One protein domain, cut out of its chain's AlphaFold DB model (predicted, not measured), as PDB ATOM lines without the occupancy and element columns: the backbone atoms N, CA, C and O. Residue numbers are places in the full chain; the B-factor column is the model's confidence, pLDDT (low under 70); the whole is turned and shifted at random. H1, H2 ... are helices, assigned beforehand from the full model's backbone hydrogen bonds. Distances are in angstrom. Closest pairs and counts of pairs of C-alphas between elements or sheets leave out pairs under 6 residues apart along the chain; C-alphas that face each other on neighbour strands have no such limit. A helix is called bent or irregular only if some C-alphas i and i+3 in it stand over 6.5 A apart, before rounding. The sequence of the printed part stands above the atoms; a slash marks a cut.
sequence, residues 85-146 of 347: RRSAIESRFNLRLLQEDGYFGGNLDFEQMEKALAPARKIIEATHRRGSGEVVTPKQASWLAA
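This is residues 85 to 146 of the 347 residues of the protein "DNA-binding helix-turn-helix protein" of Mobiluncus mulieris FB024-16 (UniProt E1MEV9). One long, kinked helix, H3, runs along the longest axis of the domain, and three short helices gather to its side: H4 packs slantwise on the middle part of H3, H2 packs on H4, and H1 sits near H3 without clearly touching it. The link from H2 to H3 and the link from H3 to H4 turn at opposite ends of the long axis, and residues 129 to 134, of which 129 belongs to H3, stick out free. The printed part has 62 residues with four named helices, H1, H2, H3 and H4 in that order, and no named strand; the class is all helix. The whole is compact, with a radius of gyration of the C-alphas of 11.6 A, yet elongated in outline, spanning 37 by 19 by 17 A.

Find C-alpha 85 at (262.883, 206.173, 175.163); there H1, residues 85 to 90, begins, and it measures 8.8 A from first to last C-alpha. Next comes H2, residues 95 to 100, 8.6 A long. Look then for C-alpha 110 at (269.993, 208.679, 170.905), from which H3, residues 110 to 129, runs 26.5 A. It has a kink of 49 degrees near residue 119 and is irregular, with C-alphas 116 and 119 standing 7.1 A apart. Last is H4, residues 138 to 146, 12.0 A long, ending at C-alpha 146 at (265.281, 223.273, 165.582).

Start from H3 and H4, which touch through residues 117 to 124 of H3 alone. Their closest C-alphas, those of Ala 120 and Ala 145, are 5.2 A apart, and the helices run opposite ways at a steep tilt of 65 degrees. H4 also touches H2, with the C-alphas of Leu 98 and Ser 142 closest at 6.5 A; these two run the same way at a steep tilt of 54 degrees. H2 and H3 are apart. H1 is close to H3 but not clearly touching, the closest C-alphas being those of Ile 89 and Glu 114 at 7.4 A, with a steep tilt of 63 degrees. H1 is also close to H4 but not clearly touching, at Glu 90 and Pro 138, whose C-alphas are 7.8 A apart; the helices are about perpendicular, at 82 degrees. H1 and H2 meet only through their link. In H1, H2 and H4 every O i to N i+4 pair is within hydrogen-bond range; in H3 it is 14 of 16.

The two C-alphas farthest apart, those of Asn 107 and Gly 131, are 36.9 A from each other. The printed part has no cut. The link from H1 to H2 is tight, and those from H2 to H3 and from H3 to H4 are short. The mean pLDDT of the printed part is 82.6; look for values under 70 at residues 106 to 108 and 128 to 135.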
ATOM      1  N   ARG A  85     262.395 204.790 175.256       80.25
ATOM      2  CA  ARG A  85     262.883 206.173 175.163       80.25
ATOM      3  C   ARG A  85     262.797 206.708 173.728       80.25
ATOM      4  O   ARG A  85     262.300 207.814 173.530       80.25
ATOM      5  N   ARG A  86     263.186 205.914 172.719       81.19
ATOM      6  CA  ARG A  86     263.042 206.256 171.283       81.19
ATOM      7  C   ARG A  86     261.605 206.554 170.893       81.19
ATOM      8  O   ARG A  86     261.334 207.607 170.318       81.19
ATOM      9  N   SER A  87     260.690 205.674 171.276       84.38
ATOM     10  CA  SER A  87     259.254 205.861 171.069       84.38
ATOM     11  C   SER A  87     258.735 207.129 171.767       84.38
ATOM     12  O   SER A  87     257.968 207.911 171.198       84.38
ATOM     13  N   ALA A  88     259.209 207.407 172.983       85.69
ATOM     14  CA  ALA A  88     258.818 208.588 173.745       85.69
ATOM     15  C   ALA A  88     259.285 209.910 173.105       85.69
ATOM     16  O   ALA A  88     258.589 210.920 173.240       85.69
ATOM     17  N   ILE A  89     260.425 209.919 172.407       85.25
ATOM     18  CA  ILE A  89     260.882 211.097 171.658       85.25
ATOM     19  C   ILE A  89     260.106 211.245 170.353       85.25
ATOM     20  O   ILE A  89     259.588 212.332 170.110       85.25
ATOM     21  N   GLU A  90     259.953 210.185 169.554       84.94
ATOM     22  CA  GLU A  90     259.220 210.277 168.276       84.94
ATOM     23  C   GLU A  90     257.731 210.599 168.444       84.94
ATOM     24  O   GLU A  90     257.113 211.243 167.599       84.94
ATOM     25  N   SER A  91     257.129 210.211 169.571       87.75
ATOM     26  CA  SER A  91     255.754 210.623 169.887       87.75
ATOM     27  C   SER A  91     255.617 212.130 170.150       87.75
ATOM     28  O   SER A  91     254.512 212.663 170.065       87.75
ATOM     29  N   ARG A  92     256.717 212.832 170.456       89.06
ATOM     30  CA  ARG A  92     256.740 214.265 170.806       89.06
ATOM     31  C   ARG A  92     257.379 215.149 169.752       89.06
ATOM     32  O   ARG A  92     257.005 216.308 169.637       89.06
ATOM     33  N   PHE A  93     258.345 214.627 169.017       92.44
ATOM     34  CA  PHE A  93     259.087 215.326 167.982       92.44
ATOM     35  C   PHE A  93     259.051 214.465 166.740       92.44
ATOM     36  O   PHE A  93     259.224 213.268 166.836       92.44
ATOM     37  N   ASN A  94     258.881 215.069 165.575       92.31
ATOM     38  CA  ASN A  94     259.187 214.398 164.323       92.31
ATOM     39  C   ASN A  94     260.707 214.463 164.080       92.31
ATOM     40  O   ASN A  94     261.215 215.521 163.684       92.31
ATOM     41  N   LEU A  95     261.433 213.374 164.356       89.31
ATOM     42  CA  LEU A  95     262.898 213.351 164.222       89.31
ATOM     43  C   LEU A  95     263.351 213.404 162.769       89.31
ATOM     44  O   LEU A  95     264.358 214.041 162.469       89.31
ATOM     45  N   ARG A  96     262.576 212.814 161.856       89.69
ATOM     46  CA  ARG A  96     262.860 212.866 160.420       89.69
ATOM     47  C   ARG A  96     262.997 214.305 159.917       89.69
ATOM     48  O   ARG A  96     263.954 214.604 159.215       89.69
ATOM     49  N   LEU A  97     262.094 215.205 160.315       92.50
ATOM     50  CA  LEU A  97     262.185 216.624 159.952       92.50
ATOM     51  C   LEU A  97     263.456 217.283 160.504       92.50
ATOM     52  O   LEU A  97     264.073 218.082 159.813       92.50
ATOM     53  N   LEU A  98     263.870 216.937 161.724       92.06
ATOM     54  CA  LEU A  98     265.096 217.467 162.335       92.06
ATOM     55  C   LEU A  98     266.368 216.934 161.654       92.06
ATOM     56  O   LEU A  98     267.363 217.652 161.564       92.06
ATOM     57  N   GLN A  99     266.332 215.692 161.164       90.19
ATOM     58  CA  GLN A  99     267.410 215.083 160.384       90.19
ATOM     59  C   GLN A  99     267.515 215.689 158.981       90.19
ATOM     60  O   GLN A  99     268.602 216.075 158.559       90.19
ATOM     61  N   GLU A 100     266.388 215.816 158.274       91.19
ATOM     62  CA  GLU A 100     266.317 216.452 156.950       91.19
ATOM     63  C   GLU A 100     266.785 217.917 156.994       91.19
ATOM     64  O   GLU A 100     267.360 218.417 156.030       91.19
ATOM     65  N   ASP A 101     266.588 218.584 158.132       90.75
ATOM     66  CA  ASP A 101     267.013 219.960 158.398       90.75
ATOM     67  C   ASP A 101     268.450 220.063 158.961       90.75
ATOM     68  O   ASP A 101     268.925 221.152 159.276       90.75
ATOM     69  N   GLY A 102     269.163 218.934 159.067       89.88
ATOM     70  CA  GLY A 102     270.607 218.878 159.313       89.88
ATOM     71  C   GLY A 102     271.058 218.902 160.777       89.88
ATOM     72  O   GLY A 102     272.263 218.883 161.026       89.88
ATOM     73  N   TYR A 103     270.146 218.907 161.756       87.31
ATOM     74  CA  TYR A 103     270.529 218.895 163.180       87.31
ATOM     75  C   TYR A 103     271.002 217.529 163.661       87.31
ATOM     76  O   TYR A 103     271.764 217.439 164.623       87.31
ATOM     77  N   PHE A 104     270.550 216.469 162.994       85.88
ATOM     78  CA  PHE A 104     270.837 215.101 163.381       85.88
ATOM     79  C   PHE A 104     271.238 214.258 162.160       85.88
ATOM     80  O   PHE A 104     270.534 214.226 161.157       85.88
ATOM     81  N   GLY A 105     272.368 213.554 162.239       76.06
ATOM     82  CA  GLY A 105     272.757 212.534 161.265       76.06
ATOM     83  C   GLY A 105     271.924 211.249 161.376       76.06
ATOM     84  O   GLY A 105     271.261 210.994 162.383       76.06
ATOM     85  N   GLY A 106     271.991 210.409 160.339       66.06
ATOM     86  CA  GLY A 106     271.206 209.169 160.247       66.06
ATOM     87  C   GLY A 106     271.584 208.071 161.255       66.06
ATOM     88  O   GLY A 106     270.732 207.261 161.596       66.06
ATOM     89  N   ASN A 107     272.819 208.071 161.772       66.19
ATOM     90  CA  ASN A 107     273.348 207.045 162.691       66.19
ATOM     91  C   ASN A 107     273.659 207.596 164.093       66.19
ATOM     92  O   ASN A 107     274.657 207.224 164.707       66.19
ATOM     93  N   LEU A 108     272.872 208.554 164.575       62.38
ATOM     94  CA  LEU A 108     273.217 209.272 165.796       62.38
ATOM     95  C   LEU A 108     272.892 208.525 167.089       62.38
ATOM     96  O   LEU A 108     271.923 207.771 167.195       62.38
ATOM     97  N   ASP A 109     273.710 208.843 168.086       76.31
ATOM     98  CA  ASP A 109     273.523 208.504 169.486       76.31
ATOM     99  C   ASP A 109     272.227 209.136 170.014       76.31
ATOM    100  O   ASP A 109     272.046 210.358 170.042       76.31
ATOM    101  N   PHE A 110     271.299 208.275 170.414       77.31
ATOM    102  CA  PHE A 110     269.993 208.679 170.905       77.31
ATOM    103  C   PHE A 110     270.083 209.481 172.210       77.31
ATOM    104  O   PHE A 110     269.278 210.383 172.433       77.31
ATOM    105  N   GLU A 111     271.088 209.204 173.040       81.31
ATOM    106  CA  GLU A 111     271.318 209.935 174.284       81.31
ATOM    107  C   GLU A 111     271.660 211.405 173.999       81.31
ATOM    108  O   GLU A 111     271.154 212.323 174.653       81.31
ATOM    109  N   GLN A 112     272.448 211.656 172.949       83.94
ATOM    110  CA  GLN A 112     272.759 213.011 172.494       83.94
ATOM    111  C   GLN A 112     271.519 213.737 171.977       83.94
ATOM    112  O   GLN A 112     271.327 214.908 172.309       83.94
ATOM    113  N   MET A 113     270.659 213.058 171.208       86.75
ATOM    114  CA  MET A 113     269.396 213.647 170.747       86.75
ATOM    115  C   MET A 113     268.485 213.998 171.920       86.75
ATOM    116  O   MET A 113     267.961 215.108 171.981       86.75
ATOM    117  N   GLU A 114     268.318 213.080 172.871       87.12
ATOM    118  CA  GLU A 114     267.488 213.302 174.052       87.12
ATOM    119  C   GLU A 114     267.963 214.522 174.839       87.12
ATOM    120  O   GLU A 114     267.170 215.407 175.174       87.12
ATOM    121  N   LYS A 115     269.276 214.621 175.062       88.81
ATOM    122  CA  LYS A 115     269.890 215.769 175.730       88.81
ATOM    123  C   LYS A 115     269.680 217.071 174.954       88.81
ATOM    124  O   LYS A 115     269.363 218.091 175.564       88.81
ATOM    125  N   ALA A 116     269.832 217.037 173.632       90.12
ATOM    126  CA  ALA A 116     269.667 218.196 172.759       90.12
ATOM    127  C   ALA A 116     268.206 218.686 172.692       90.12
ATOM    128  O   ALA A 116     267.960 219.888 172.638       90.12
ATOM    129  N   LEU A 117     267.233 217.771 172.746       92.50
ATOM    130  CA  LEU A 117     265.798 218.074 172.684       92.50
ATOM    131  C   LEU A 117     265.171 218.359 174.058       92.50
ATOM    132  O   LEU A 117     264.054 218.879 174.136       92.50
ATOM    133  N   ALA A 118     265.873 218.057 175.154       90.38
ATOM    134  CA  ALA A 118     265.380 218.267 176.513       90.38
ATOM    135  C   ALA A 118     264.918 219.714 176.810       90.38
ATOM    136  O   ALA A 118     263.875 219.862 177.455       90.38
ATOM    137  N   PRO A 119     265.607 220.785 176.359       89.12
ATOM    138  CA  PRO A 119     265.128 222.156 176.554       89.12
ATOM    139  C   PRO A 119     263.776 222.418 175.875       89.12
ATOM    140  O   PRO A 119     262.871 222.973 176.503       89.12
ATOM    141  N   ALA A 120     263.602 221.948 174.634       89.62
ATOM    142  CA  ALA A 120     262.355 222.101 173.885       89.62
ATOM    143  C   ALA A 120     261.224 221.344 174.575       89.62
ATOM    144  O   ALA A 120     260.139 221.888 174.781       89.62
ATOM    145  N   ARG A 121     261.514 220.113 175.014       89.19
ATOM    146  CA  ARG A 121     260.575 219.268 175.753       89.19
ATOM    147  C   ARG A 121     260.054 219.966 177.009       89.19
ATOM    148  O   ARG A 121     258.844 220.025 177.197       89.19
ATOM    149  N   LYS A 122     260.938 220.548 177.825       86.62
ATOM    150  CA  LYS A 122     260.549 221.267 179.054       86.62
ATOM    151  C   LYS A 122     259.597 222.431 178.775       86.62
ATOM    152  O   LYS A 122     258.639 222.631 179.516       86.62
ATOM    153  N   ILE A 123     259.856 223.184 177.707       82.50
ATOM    154  CA  ILE A 123     259.028 224.321 177.293       82.50
ATOM    155  C   ILE A 123     257.640 223.850 176.824       82.50
ATOM    156  O   ILE A 123     256.627 224.432 177.215       82.50
ATOM    157  N   ILE A 124     257.573 222.756 176.063       82.56
ATOM    158  CA  ILE A 124     256.307 222.151 175.620       82.56
ATOM    159  C   ILE A 124     255.502 221.636 176.823       82.56
ATOM    160  O   ILE A 124     254.332 221.978 176.976       82.56
ATOM    161  N   GLU A 125     256.140 220.897 177.735       80.62
ATOM    162  CA  GLU A 125     255.508 220.365 178.952       80.62
ATOM    163  C   GLU A 125     255.012 221.477 179.896       80.62
ATOM    164  O   GLU A 125     253.994 221.330 180.572       80.62
ATOM    165  N   ALA A 126     255.716 222.611 179.972       75.12
ATOM    166  CA  ALA A 126     255.244 223.789 180.702       75.12
ATOM    167  C   ALA A 126     254.005 224.425 180.049       75.12
ATOM    168  O   ALA A 126     253.132 224.914 180.760       75.12
ATOM    169  N   THR A 127     253.911 224.376 178.721       71.25
ATOM    170  CA  THR A 127     252.788 224.933 177.951       71.25
ATOM    171  C   THR A 127     251.524 224.101 178.140       71.25
ATOM    172  O   THR A 127     250.493 224.643 178.523       71.25
ATOM    173  N   HIS A 128     251.610 222.770 178.004       69.81
ATOM    174  CA  HIS A 128     250.463 221.882 178.245       69.81
ATOM    175  C   HIS A 128     249.906 222.009 179.670       69.81
ATOM    176  O   HIS A 128     248.694 221.967 179.864       69.81
ATOM    177  N   ARG A 129     250.772 222.225 180.672       60.75
ATOM    178  CA  ARG A 129     250.352 222.436 182.069       60.75
ATOM    179  C   ARG A 129     249.563 223.725 182.296       60.75
ATOM    180  O   ARG A 129     248.785 223.771 183.241       60.75
ATOM    181  N   ARG A 130     249.745 224.753 181.459       59.09
ATOM    182  CA  ARG A 130     248.972 226.005 181.538       59.09
ATOM    183  C   ARG A 130     247.550 225.871 180.988       59.09
ATOM    184  O   ARG A 130     246.785 226.816 181.096       59.09
ATOM    185  N   GLY A 131     247.179 224.706 180.450       50.62
ATOM    186  CA  GLY A 131     245.799 224.435 180.060       50.62
ATOM    187  C   GLY A 131     245.340 225.221 178.834       50.62
ATOM    188  O   GLY A 131     244.146 225.450 178.700       50.62
ATOM    189  N   SER A 132     246.250 225.578 177.916       54.09
ATOM    190  CA  SER A 132     245.941 226.319 176.678       54.09
ATOM    191  C   SER A 132     244.958 225.605 175.727       54.09
ATOM    192  O   SER A 132     244.706 226.090 174.629       54.09
ATOM    193  N   GLY A 133     244.419 224.437 176.103       51.09
ATOM    194  CA  GLY A 133     243.473 223.623 175.331       51.09
ATOM    195  C   GLY A 133     244.087 222.921 174.116       51.09
ATOM    196  O   GLY A 133     243.607 221.866 173.709       51.09
ATOM    197  N   GLU A 134     245.177 223.458 173.568       57.84
ATOM    198  CA  GLU A 134     245.780 222.994 172.324       57.84
ATOM    199  C   GLU A 134     247.058 222.174 172.558       57.84
ATOM    200  O   GLU A 134     248.017 222.594 173.214       57.84
ATOM    201  N   VAL A 135     247.079 220.964 171.996       69.88
ATOM    202  CA  VAL A 135     248.228 220.061 172.069       69.88
ATOM    203  C   VAL A 135     249.240 220.455 170.996       69.88
ATOM    204  O   VAL A 135     248.998 220.250 169.808       69.88
ATOM    205  N   VAL A 136     250.407 220.962 171.412       82.31
ATOM    206  CA  VAL A 136     251.560 221.150 170.513       82.31
ATOM    207  C   VAL A 136     251.853 219.850 169.753       82.31
ATOM    208  O   VAL A 136     252.214 218.832 170.339       82.31
ATOM    209  N   THR A 137     251.695 219.894 168.434       89.06
ATOM    210  CA  THR A 137     251.924 218.759 167.538       89.06
ATOM    211  C   THR A 137     253.418 218.435 167.420       89.06
ATOM    212  O   THR A 137     254.251 219.345 167.500       89.06
ATOM    213  N   PRO A 138     253.793 217.182 167.092       91.38
ATOM    214  CA  PRO A 138     255.199 216.813 166.926       91.38
ATOM    215  C   PRO A 138     255.964 217.639 165.887       91.38
ATOM    216  O   PRO A 138     257.162 217.866 166.019       91.38
ATOM    217  N   LYS A 139     255.275 218.143 164.856       92.44
ATOM    218  CA  LYS A 139     255.884 219.006 163.834       92.44
ATOM    219  C   LYS A 139     256.182 220.412 164.356       92.44
ATOM    220  O   LYS A 139     257.235 220.961 164.042       92.44
ATOM    221  N   GLN A 140     255.273 220.995 165.145       90.94
ATOM    222  CA  GLN A 140     255.498 222.286 165.811       90.94
ATOM    223  C   GLN A 140     256.611 222.160 166.859       90.94
ATOM    224  O   GLN A 140     257.510 222.997 166.901       90.94
ATOM    225  N   ALA A 141     256.587 221.081 167.648       92.38
ATOM    226  CA  ALA A 141     257.618 220.756 168.625       92.38
ATOM    227  C   ALA A 141     259.002 220.614 167.975       92.38
ATOM    228  O   ALA A 141     259.966 221.214 168.450       92.38
ATOM    229  N   SER A 142     259.101 219.890 166.853       94.50
ATOM    230  CA  SER A 142     260.348 219.793 166.085       94.50
ATOM    231  C   SER A 142     260.807 221.142 165.549       94.50
ATOM    232  O   SER A 142     261.993 221.441 165.616       94.50
ATOM    233  N   TRP A 143     259.902 221.980 165.034       94.88
ATOM    234  CA  TRP A 143     260.290 223.306 164.546       94.88
ATOM    235  C   TRP A 143     260.853 224.176 165.677       94.88
ATOM    236  O   TRP A 143     261.909 224.785 165.514       94.88
ATOM    237  N   LEU A 144     260.208 224.169 166.847       93.50
ATOM    238  CA  LEU A 144     260.704 224.862 168.037       93.50
ATOM    239  C   LEU A 144     262.083 224.345 168.455       93.50
ATOM    240  O   LEU A 144     262.984 225.138 168.724       93.50
ATOM    241  N   ALA A 145     262.249 223.022 168.511       94.88
ATOM    242  CA  ALA A 145     263.518 222.411 168.872       94.88
ATOM    243  C   ALA A 145     264.627 222.812 167.894       94.88
ATOM    244  O   ALA A 145     265.714 223.187 168.319       94.88
ATOM    245  N   ALA A 146     264.336 222.834 166.595       95.62
ATOM    246  CA  ALA A 146     265.281 223.273 165.582       95.62
ATOM    247  C   ALA A 146     265.702 224.741 165.775       95.62
ATOM    248  O   ALA A 146     266.888 225.056 165.717       95.62
TER     249      ALA A 146